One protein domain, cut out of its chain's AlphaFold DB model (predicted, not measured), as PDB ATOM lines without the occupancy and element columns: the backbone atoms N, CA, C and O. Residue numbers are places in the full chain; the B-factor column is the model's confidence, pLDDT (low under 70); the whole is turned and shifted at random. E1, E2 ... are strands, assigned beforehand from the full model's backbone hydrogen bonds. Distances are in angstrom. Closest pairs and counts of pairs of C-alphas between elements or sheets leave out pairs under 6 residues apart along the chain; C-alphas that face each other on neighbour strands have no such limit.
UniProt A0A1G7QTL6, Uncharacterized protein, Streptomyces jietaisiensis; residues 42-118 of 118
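This is residues 42 to 118 of the 118 residues of an uncharacterized protein of Streptomyces jietaisiensis (UniProt A0A1G7QTL6). What is the picture? It is a small sandwich: the three-stranded sheet E1, E3, E4 faces the hairpin E5 and E6 with strands 24 degrees apart, and short E2 is at one side, near E5. What builds it? The 77 printed residues hold no named helix and six strands, E1 to E6 in order; the class is all strand and both sheets are antiparallel. It is compact, with a radius of gyration of the C-alphas of 12.0 A and spans of 36 by 24 by 20 A.

What pairs in the larger sheet? Inner strand E3, residues 78 to 85, has E1, residues 47 to 51, as antiparallel neighbour, N 48 and O 84 being within hydrogen-bond range at 2.9 A. It forms a hairpin with E4, residues 89 to 97; N 81 and O 94 are 2.8 A apart. What faces it? The hairpin E5, residues 102 to 109, and E6, residues 112 to 117, has N 107 and O 114 at 2.8 A. The closest C-alphas of E4 and E6, Ile 91 and Ser 114, are 6.1 A apart. Where is E2? E2, residues 67 to 69, pairs with no named strand.

Where does E1 begin? C-alpha 47 is at (232.802, 211.124, 260.549). Where does E6 end? C-alpha 117 is at (219.256, 211.402, 265.220). Which strand is longest? E4, at 24.2 A.

Is it cut? The printed part has no cut. Which link is long? E1 to E2, residues 52 to 66. Is confidence low? No printed residue is under 70.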
ATOM      1  N   ARG A  42     226.786 207.535 257.014       94.62
ATOM      2  CA  ARG A  42     225.962 207.150 255.851       94.62
ATOM      3  C   ARG A  42     226.274 207.956 254.585       94.62
ATOM      4  O   ARG A  42     225.860 207.553 253.504       94.62
ATOM      5  N   GLY A  43     226.977 209.077 254.719       90.44
ATOM      6  CA  GLY A  43     227.503 209.856 253.600       90.44
ATOM      7  C   GLY A  43     228.758 209.244 252.966       90.44
ATOM      8  O   GLY A  43     229.251 208.191 253.361       90.44
ATOM      9  N   SER A  44     229.302 209.967 251.995       92.56
ATOM     10  CA  SER A  44     230.544 209.720 251.251       92.56
ATOM     11  C   SER A  44     231.814 210.109 252.015       92.56
ATOM     12  O   SER A  44     232.918 210.019 251.483       92.56
ATOM     13  N   TYR A  45     231.679 210.548 253.265       92.75
ATOM     14  CA  TYR A  45     232.772 211.018 254.105       92.75
ATOM     15  C   TYR A  45     232.795 210.265 255.428       92.75
ATOM     16  O   TYR A  45     231.758 209.863 255.957       92.75
ATOM     17  N   ALA A  46     233.998 210.093 255.962       95.81
ATOM     18  CA  ALA A  46     234.154 209.593 257.310       95.81
ATOM     19  C   ALA A  46     233.746 210.660 258.329       95.81
ATOM     20  O   ALA A  46     233.963 211.854 258.095       95.81
ATOM     21  N   SER A  47     233.186 210.233 259.455       95.94
ATOM     22  CA  SER A  47     232.802 211.124 260.549       95.94
ATOM     23  C   SER A  47     233.333 210.641 261.890       95.94
ATOM     24  O   SER A  47     233.676 209.474 262.070       95.94
ATOM     25  N   GLN A  48     233.441 211.575 262.821       95.50
ATOM     26  CA  GLN A  48     233.889 211.353 264.187       95.50
ATOM     27  C   GLN A  48     233.072 212.235 265.126       95.50
ATOM     28  O   GLN A  48     232.379 213.159 264.689       95.50
ATOM     29  N   ILE A  49     233.153 211.933 266.413       95.06
ATOM     30  CA  ILE A  49     232.519 212.719 267.457       95.06
ATOM     31  C   ILE A  49     233.594 213.333 268.330       95.06
ATOM     32  O   ILE A  49     234.531 212.651 268.741       95.06
ATOM     33  N   GLU A  50     233.420 214.603 268.651       93.88
ATOM     34  CA  GLU A  50     234.200 215.297 269.657       93.88
ATOM     35  C   GLU A  50     233.333 215.565 270.893       93.88
ATOM     36  O   GLU A  50     232.178 215.987 270.816       93.88
ATOM     37  N   PHE A  51     233.930 215.344 272.057       93.31
ATOM     38  CA  PHE A  51     233.371 215.639 273.364       93.31
ATOM     39  C   PHE A  51     234.132 216.829 273.967       93.31
ATOM     40  O   PHE A  51     235.139 216.634 274.661       93.31
ATOM     41  N   PRO A  52     233.687 218.078 273.720       92.56
ATOM     42  CA  PRO A  52     234.420 219.277 274.133       92.56
ATOM     43  C   PRO A  52     234.606 219.353 275.654       92.56
ATOM     44  O   PRO A  52     235.683 219.701 276.136       92.56
ATOM     45  N   ASN A  53     233.608 218.909 276.424       90.69
ATOM     46  CA  ASN A  53     233.650 218.916 277.892       90.69
ATOM     47  C   ASN A  53     234.643 217.899 278.486       90.69
ATOM     48  O   ASN A  53     234.912 217.934 279.684       90.69
ATOM     49  N   ARG A  54     235.211 217.013 277.658       89.38
ATOM     50  CA  ARG A  54     236.230 216.027 278.048       89.38
ATOM     51  C   ARG A  54     237.628 216.424 277.580       89.38
ATOM     52  O   ARG A  54     238.430 215.563 277.231       89.38
ATOM     53  N   GLY A  55     237.904 217.727 277.530       88.56
ATOM     54  CA  GLY A  55     239.170 218.247 277.015       88.56
ATOM     55  C   GLY A  55     239.337 217.977 275.522       88.56
ATOM     56  O   GLY A  55     240.438 217.641 275.097       88.56
ATOM     57  N   HIS A  56     238.247 218.097 274.752       90.81
ATOM     58  CA  HIS A  56     238.218 217.812 273.312       90.81
ATOM     59  C   HIS A  56     238.574 216.358 272.973       90.81
ATOM     60  O   HIS A  56     239.320 216.087 272.034       90.81
ATOM     61  N   TRP A  57     238.062 215.399 273.752       91.44
ATOM     62  CA  TRP A  57     238.254 213.988 273.424       91.44
ATOM     63  C   TRP A  57     237.529 213.653 272.119       91.44
ATOM     64  O   TRP A  57     236.350 213.966 271.968       91.44
ATOM     65  N   ILE A  58     238.227 213.000 271.193       91.12
ATOM     66  CA  ILE A  58     237.708 212.646 269.872       91.12
ATOM     67  C   ILE A  58     237.580 211.127 269.782       91.12
ATOM     68  O   ILE A  58     238.494 210.391 270.160       91.12
ATOM     69  N   SER A  59     236.440 210.661 269.276       92.19
ATOM     70  CA  SER A  59     236.184 209.249 269.022       92.19
ATOM     71  C   SER A  59     237.014 208.713 267.857       92.19
ATOM     72  O   SER A  59     237.518 209.459 267.021       92.19
ATOM     73  N   ASP A  60     237.043 207.391 267.716       93.25
ATOM     74  CA  ASP A  60     237.542 206.782 266.489       93.25
ATOM     75  C   ASP A  60     236.760 207.259 265.262       93.25
ATOM     76  O   ASP A  60     235.561 207.562 265.313       93.25
ATOM     77  N   LEU A  61     237.473 207.299 264.143       95.00
ATOM     78  CA  LEU A  61     236.968 207.763 262.866       95.00
ATOM     79  C   LEU A  61     236.155 206.650 262.194       95.00
ATOM     80  O   LEU A  61     236.654 205.553 261.922       95.00
ATOM     81  N   VAL A  62     234.888 206.935 261.916       96.56
ATOM     82  CA  VAL A  62     233.956 205.996 261.291       96.56
ATOM     83  C   VAL A  62     234.009 206.191 259.784       96.56
ATOM     84  O   VAL A  62     233.760 207.275 259.269       96.56
ATOM     85  N   GLN A  63     234.405 205.139 259.069       97.12
ATOM     86  CA  GLN A  63     234.544 205.170 257.611       97.12
ATOM     87  C   GLN A  63     233.177 205.254 256.908       97.12
ATOM     88  O   GLN A  63     232.184 204.767 257.459       97.12
ATOM     89  N   PRO A  64     233.108 205.801 255.677       95.50
ATOM     90  CA  PRO A  64     231.875 205.842 254.894       95.50
ATOM     91  C   PRO A  64     231.195 204.469 254.798       95.50
ATOM     92  O   PRO A  64     231.842 203.443 254.572       95.50
ATOM     93  N   GLY A  65     229.878 204.442 254.975       94.69
ATOM     94  CA  GLY A  65     229.049 203.237 254.982       94.69
ATOM     95  C   GLY A  65     229.113 202.403 256.266       94.69
ATOM     96  O   GLY A  65     228.470 201.354 256.324       94.69
ATOM     97  N   GLN A  66     229.863 202.823 257.290       96.31
ATOM     98  CA  GLN A  66     230.019 202.076 258.540       96.31
ATOM     99  C   GLN A  66     229.241 202.703 259.699       96.31
ATOM    100  O   GLN A  66     228.961 203.899 259.720       96.31
ATOM    101  N   CYS A  67     228.941 201.867 260.694       95.25
ATOM    102  CA  CYS A  67     228.473 202.285 262.009       95.25
ATOM    103  C   CYS A  67     229.432 201.769 263.081       95.25
ATOM    104  O   CYS A  67     229.925 200.635 262.986       95.25
ATOM    105  N   ARG A  68     229.693 202.584 264.099       95.50
ATOM    106  CA  ARG A  68     230.489 202.204 265.267       95.50
ATOM    107  C   ARG A  68     229.885 202.777 266.535       95.50
ATOM    108  O   ARG A  68     229.410 203.909 266.555       95.50
ATOM    109  N   ASN A  69     229.963 201.985 267.594       93.81
ATOM    110  CA  ASN A  69     229.655 202.459 268.930       93.81
ATOM    111  C   ASN A  69     230.839 203.277 269.427       93.81
ATOM    112  O   ASN A  69     231.989 202.848 269.323       93.81
ATOM    113  N   VAL A  70     230.545 204.443 269.975       90.81
ATOM    114  CA  VAL A  70     231.534 205.284 270.630       90.81
ATOM    115  C   VAL A  70     231.856 204.636 271.971       90.81
ATOM    116  O   VAL A  70     230.958 204.337 272.754       90.81
ATOM    117  N   ALA A  71     233.130 204.357 272.222       84.69
ATOM    118  CA  ALA A  71     233.569 203.797 273.494       84.69
ATOM    119  C   ALA A  71     233.701 204.887 274.570       84.69
ATOM    120  O   ALA A  71     233.734 206.078 274.273       84.69
ATOM    121  N   ASN A  72     233.836 204.465 275.831       80.94
ATOM    122  CA  ASN A  72     234.169 205.331 276.971       80.94
ATOM    123  C   ASN A  72     233.160 206.448 277.270       80.94
ATOM    124  O   ASN A  72     233.519 207.445 277.876       80.94
ATOM    125  N   ILE A  73     231.889 206.281 276.918       78.69
ATOM    126  CA  ILE A  73     230.850 207.325 276.995       78.69
ATOM    127  C   ILE A  73     230.369 207.658 278.420       78.69
ATOM    128  O   ILE A  73     229.553 208.551 278.597       78.69
ATOM    129  N   GLY A  74     230.957 207.068 279.463       77.31
ATOM    130  CA  GLY A  74     230.501 207.262 280.843       77.31
ATOM    131  C   GLY A  74     229.164 206.559 281.098       77.31
ATOM    132  O   GLY A  74     228.727 205.729 280.305       77.31
ATOM    133  N   ASN A  75     228.540 206.844 282.239       76.50
ATOM    134  CA  ASN A  75     227.344 206.135 282.705       76.50
ATOM    135  C   ASN A  75     226.171 207.044 283.111       76.50
ATOM    136  O   ASN A  75     225.053 206.547 283.235       76.50
ATOM    137  N   SER A  76     226.376 208.349 283.294       80.94
ATOM    138  CA  SER A  76     225.295 209.302 283.575       80.94
ATOM    139  C   SER A  76     225.715 210.748 283.299       80.94
ATOM    140  O   SER A  76     226.903 211.062 283.264       80.94
ATOM    141  N   GLY A  77     224.723 211.626 283.125       87.44
ATOM    142  CA  GLY A  77     224.919 213.061 282.913       87.44
ATOM    143  C   GLY A  77     224.500 213.530 281.523       87.44
ATOM    144  O   GLY A  77     224.190 212.730 280.645       87.44
ATOM    145  N   VAL A  78     224.476 214.850 281.348       91.31
ATOM    146  CA  VAL A  78     224.280 215.486 280.044       91.31
ATOM    147  C   VAL A  78     225.640 215.888 279.501       91.31
ATOM    148  O   VAL A  78     226.457 216.471 280.213       91.31
ATOM    149  N   GLU A  79     225.865 215.576 278.238       90.88
ATOM    150  CA  GLU A  79     227.129 215.761 277.565       90.88
ATOM    151  C   GLU A  79     226.951 216.479 276.234       90.88
ATOM    152  O   GLU A  79     226.078 216.140 275.436       90.88
ATOM    153  N   GLN A  80     227.820 217.458 275.982       94.38
ATOM    154  CA  GLN A  80     227.900 218.092 274.680       94.38
ATOM    155  C   GLN A  80     228.632 217.167 273.710       94.38
ATOM    156  O   GLN A  80     229.720 216.676 274.008       94.38
ATOM    157  N   VAL A  81     228.028 216.977 272.542       95.38
ATOM    158  CA  VAL A  81     228.505 216.128 271.456       95.38
ATOM    159  C   VAL A  81     228.632 216.998 270.215       95.38
ATOM    160  O   VAL A  81     227.642 217.566 269.751       95.38
ATOM    161  N   ASN A  82     229.842 217.092 269.678       96.56
ATOM    162  CA  ASN A  82     230.122 217.675 268.374       96.56
ATOM    163  C   ASN A  82     230.283 216.543 267.357       96.56
ATOM    164  O   ASN A  82     230.848 215.496 267.666       96.56
ATOM    165  N   VAL A  83     229.767 216.741 266.152       96.56
ATOM    166  CA  VAL A  83     229.889 215.791 265.048       96.56
ATOM    167  C   VAL A  83     230.678 216.463 263.945       96.56
ATOM    168  O   VAL A  83     230.268 217.504 263.426       96.56
ATOM    169  N   ASP A  84     231.774 215.827 263.556       96.12
ATOM    170  CA  ASP A  84     232.715 216.360 262.586       96.12
ATOM    171  C   ASP A  84     232.963 215.347 261.473       96.12
ATOM    172  O   ASP A  84     232.883 214.130 261.647       96.12
ATOM    173  N   SER A  85     233.285 215.859 260.293       94.19
ATOM    174  CA  SER A  85     233.835 215.062 259.203       94.19
ATOM    175  C   SER A  85     235.349 214.920 259.338       94.19
ATOM    176  O   SER A  85     236.029 215.784 259.896       94.19
ATOM    177  N   ALA A  86     235.887 213.832 258.787       86.12
ATOM    178  CA  ALA A  86     237.322 213.602 258.701       86.12
ATOM    179  C   ALA A  86     238.034 214.817 258.083       86.12
ATOM    180  O   ALA A  86     237.673 215.272 256.997       86.12
ATOM    181  N   GLY A  87     239.035 215.343 258.795       77.88
ATOM    182  CA  GLY A  87     239.718 216.594 258.445       77.88
ATOM    183  C   GLY A  87     239.217 217.839 259.191       77.88
ATOM    184  O   GLY A  87     239.702 218.928 258.906       77.88
ATOM    185  N   GLY A  88     238.288 217.692 260.146       80.62
ATOM    186  CA  GLY A  88     237.854 218.774 261.043       80.62
ATOM    187  C   GLY A  88     236.715 219.641 260.498       80.62
ATOM    188  O   GLY A  88     236.535 220.773 260.935       80.62
ATOM    189  N   GLY A  89     235.957 219.146 259.515       90.44
ATOM    190  CA  GLY A  89     234.797 219.869 258.998       90.44
ATOM    191  C   GLY A  89     233.588 219.682 259.909       90.44
ATOM    192  O   GLY A  89     232.998 218.602 259.887       90.44
ATOM    193  N   TYR A  90     233.219 220.725 260.651       93.69
ATOM    194  CA  TYR A  90     232.073 220.732 261.562       93.69
ATOM    195  C   TYR A  90     230.745 220.437 260.855       93.69
ATOM    196  O   TYR A  90     230.457 220.998 259.793       93.69
ATOM    197  N   ILE A  91     229.926 219.574 261.460       94.75
ATOM    198  CA  ILE A  91     228.588 219.213 260.970       94.75
ATOM    199  C   ILE A  91     227.520 219.672 261.961       94.75
ATOM    200  O   ILE A  91     226.523 220.268 261.552       94.75
ATOM    201  N   ALA A  92     227.698 219.378 263.253       94.56
ATOM    202  CA  ALA A  92     226.664 219.611 264.256       94.56
ATOM    203  C   ALA A  92     227.186 219.650 265.692       94.56
ATOM    204  O   ALA A  92     228.240 219.099 265.991       94.56
ATOM    205  N   SER A  93     226.383 220.222 266.589       95.19
ATOM    206  CA  SER A  93     226.593 220.181 268.035       95.19
ATOM    207  C   SER A  93     225.255 220.092 268.756       95.19
ATOM    208  O   SER A  93     224.308 220.795 268.396       95.19
ATOM    209  N   PHE A  94     225.159 219.222 269.758       95.50
ATOM    210  CA  PHE A  94     223.962 219.069 270.585       95.50
ATOM    211  C   PHE A  94     224.295 218.484 271.962       95.50
ATOM    212  O   PHE A  94     225.394 217.995 272.206       95.50
ATOM    213  N   GLN A  95     223.322 218.544 272.873       94.94
ATOM    214  CA  GLN A  95     223.406 217.926 274.195       94.94
ATOM    215  C   GLN A  95     222.762 216.537 274.159       94.94
ATOM    216  O   GLN A  95     221.636 216.384 273.683       94.94
ATOM    217  N   TRP A  96     223.460 215.538 274.681       93.31
ATOM    218  CA  TRP A  96     222.999 214.160 274.794       93.31
ATOM    219  C   TRP A  96     223.000 213.721 276.258       93.31
ATOM    220  O   TRP A  96     223.939 213.970 277.004       93.31
ATOM    221  N   ASP A  97     221.921 213.074 276.680       92.69
ATOM    222  CA  ASP A  97     221.818 212.435 277.990       92.69
ATOM    223  C   ASP A  97     222.456 211.042 277.911       92.69
ATOM    224  O   ASP A  97     221.906 210.153 277.258       92.69
ATOM    225  N   ILE A  98     223.595 210.859 278.587       90.06
ATOM    226  CA  ILE A  98     224.424 209.642 278.560       90.06
ATOM    227  C   ILE A  98     223.624 208.405 278.987       90.06
ATOM    228  O   ILE A  98     223.955 207.288 278.599       90.06
ATOM    229  N   SER A  99     222.543 208.565 279.756       88.62
ATOM    230  CA  SER A  99     221.684 207.439 280.139       88.62
ATOM    231  C   SER A  99     220.848 206.874 278.980       88.62
ATOM    232  O   SER A  99     220.243 205.810 279.120       88.62
ATOM    233  N   ARG A 100     220.808 207.551 277.825       89.44
ATOM    234  CA  ARG A 100     219.971 207.190 276.675       89.44
ATOM    235  C   ARG A 100     220.788 206.614 275.537       89.44
ATOM    236  O   ARG A 100     221.849 207.122 275.202       89.44
ATOM    237  N   THR A 101     220.241 205.608 274.868       91.56
ATOM    238  CA  THR A 101     220.785 205.183 273.578       91.56
ATOM    239  C   THR A 101     220.459 206.213 272.504       91.56
ATOM    240  O   THR A 101     219.326 206.683 272.418       91.56
ATOM    241  N   LEU A 102     221.457 206.553 271.696       93.94
ATOM    242  CA  LEU A 102     221.353 207.493 270.593       93.94
ATOM    243  C   LEU A 102     222.166 206.982 269.406       93.94
ATOM    244  O   LEU A 102     223.326 206.595 269.555       93.94
ATOM    245  N   THR A 103     221.583 207.035 268.212       96.12
ATOM    246  CA  THR A 103     222.317 206.836 266.963       96.12
ATOM    247  C   THR A 103     222.357 208.133 266.169       96.12
ATOM    248  O   THR A 103     221.329 208.723 265.843       96.12
ATOM    249  N   ILE A 104     223.562 208.563 265.823       97.12
ATOM    250  CA  ILE A 104     223.830 209.706 264.958       97.12
ATOM    251  C   ILE A 104     224.102 209.169 263.561       97.12
ATOM    252  O   ILE A 104     225.019 208.374 263.364       97.12
ATOM    253  N   ASN A 105     223.339 209.624 262.577       96.88
ATOM    254  CA  ASN A 105     223.542 209.262 261.181       96.88
ATOM    255  C   ASN A 105     224.005 210.496 260.412       96.88
ATOM    256  O   ASN A 105     223.229 211.433 260.245       96.88
ATOM    257  N   THR A 106     225.246 210.504 259.929       96.75
ATOM    258  CA  THR A 106     225.757 211.587 259.077       96.75
ATOM    259  C   THR A 106     225.516 211.254 257.611       96.75
ATOM    260  O   THR A 106     225.797 210.139 257.178       96.75
ATOM    261  N   ILE A 107     225.011 212.207 256.833       95.75
ATOM    262  CA  ILE A 107     224.594 212.036 255.434       95.75
ATOM    263  C   ILE A 107     225.183 213.131 254.545       95.75
ATOM    264  O   ILE A 107     225.628 214.176 255.032       95.75
ATOM    265  N   ASP A 108     225.154 212.908 253.235       93.50
ATOM    266  CA  ASP A 108     225.272 213.984 252.255       93.50
ATOM    267  C   ASP A 108     223.883 214.465 251.837       93.50
ATOM    268  O   ASP A 108     222.937 213.689 251.709       93.50
ATOM    269  N   THR A 109     223.779 215.763 251.598       90.56
ATOM    270  CA  THR A 109     222.611 216.425 251.018       90.56
ATOM    271  C   THR A 109     223.063 217.258 249.822       90.56
ATOM    272  O   THR A 109     224.256 217.513 249.650       90.56
ATOM    273  N   SER A 110     222.124 217.742 249.010       88.75
ATOM    274  CA  SER A 110     222.437 218.677 247.917       88.75
ATOM    275  C   SER A 110     223.089 219.978 248.405       88.75
ATOM    276  O   SER A 110     223.781 220.638 247.637       88.75
ATOM    277  N   SER A 111     222.894 220.333 249.677       87.62
ATOM    278  CA  SER A 111     223.464 221.520 250.319       87.62
ATOM    279  C   SER A 111     224.757 221.241 251.097       87.62
ATOM    280  O   SER A 111     225.302 222.160 251.701       87.62
ATOM    281  N   GLY A 112     225.260 220.001 251.092       88.94
ATOM    282  CA  GLY A 112     226.482 219.603 251.796       88.94
ATOM    283  C   GLY A 112     226.254 218.546 252.877       88.94
ATOM    284  O   GLY A 112     225.302 217.765 252.822       88.94
ATOM    285  N   LYS A 113     227.159 218.497 253.859       93.31
ATOM    286  CA  LYS A 113     227.139 217.507 254.948       93.31
ATOM    287  C   LYS A 113     226.008 217.809 255.930       93.31
ATOM    288  O   LYS A 113     225.781 218.965 256.267       93.31
ATOM    289  N   SER A 114     225.312 216.777 256.395       94.12
ATOM    290  CA  SER A 114     224.223 216.907 257.367       94.12
ATOM    291  C   SER A 114     224.136 215.675 258.270       94.12
ATOM    292  O   SER A 114     224.915 214.730 258.125       94.12
ATOM    293  N   PHE A 115     223.190 215.670 259.207       95.56
ATOM    294  CA  PHE A 115     222.958 214.565 260.128       95.56
ATOM    295  C   PHE A 115     221.489 214.460 260.553       95.56
ATOM    296  O   PHE A 115     220.714 215.408 260.428       95.56
ATOM    297  N   TYR A 116     221.123 213.305 261.100       95.12
ATOM    298  CA  TYR A 116     219.893 213.122 261.866       95.12
ATOM    299  C   TYR A 116     220.117 212.145 263.023       95.12
ATOM    300  O   TYR A 116     221.066 211.355 263.026       95.12
ATOM    301  N   LEU A 117     219.229 212.216 264.010       95.50
ATOM    302  CA  LEU A 117     219.256 211.402 265.220       95.50
ATOM    303  C   LEU A 117     218.146 210.346 265.170       95.50
ATOM    304  O   LEU A 117     217.052 210.637 264.681       95.50
ATOM    305  N   SER A 118     218.422 209.141 265.670       91.75
ATOM    306  CA  SER A 118     217.463 208.027 265.775       91.75
ATOM    307  C   SER A 118     217.672 207.202 267.034       91.75
ATOM    308  O   SER A 118     218.857 207.040 267.415       91.75
TER     309      SER A 118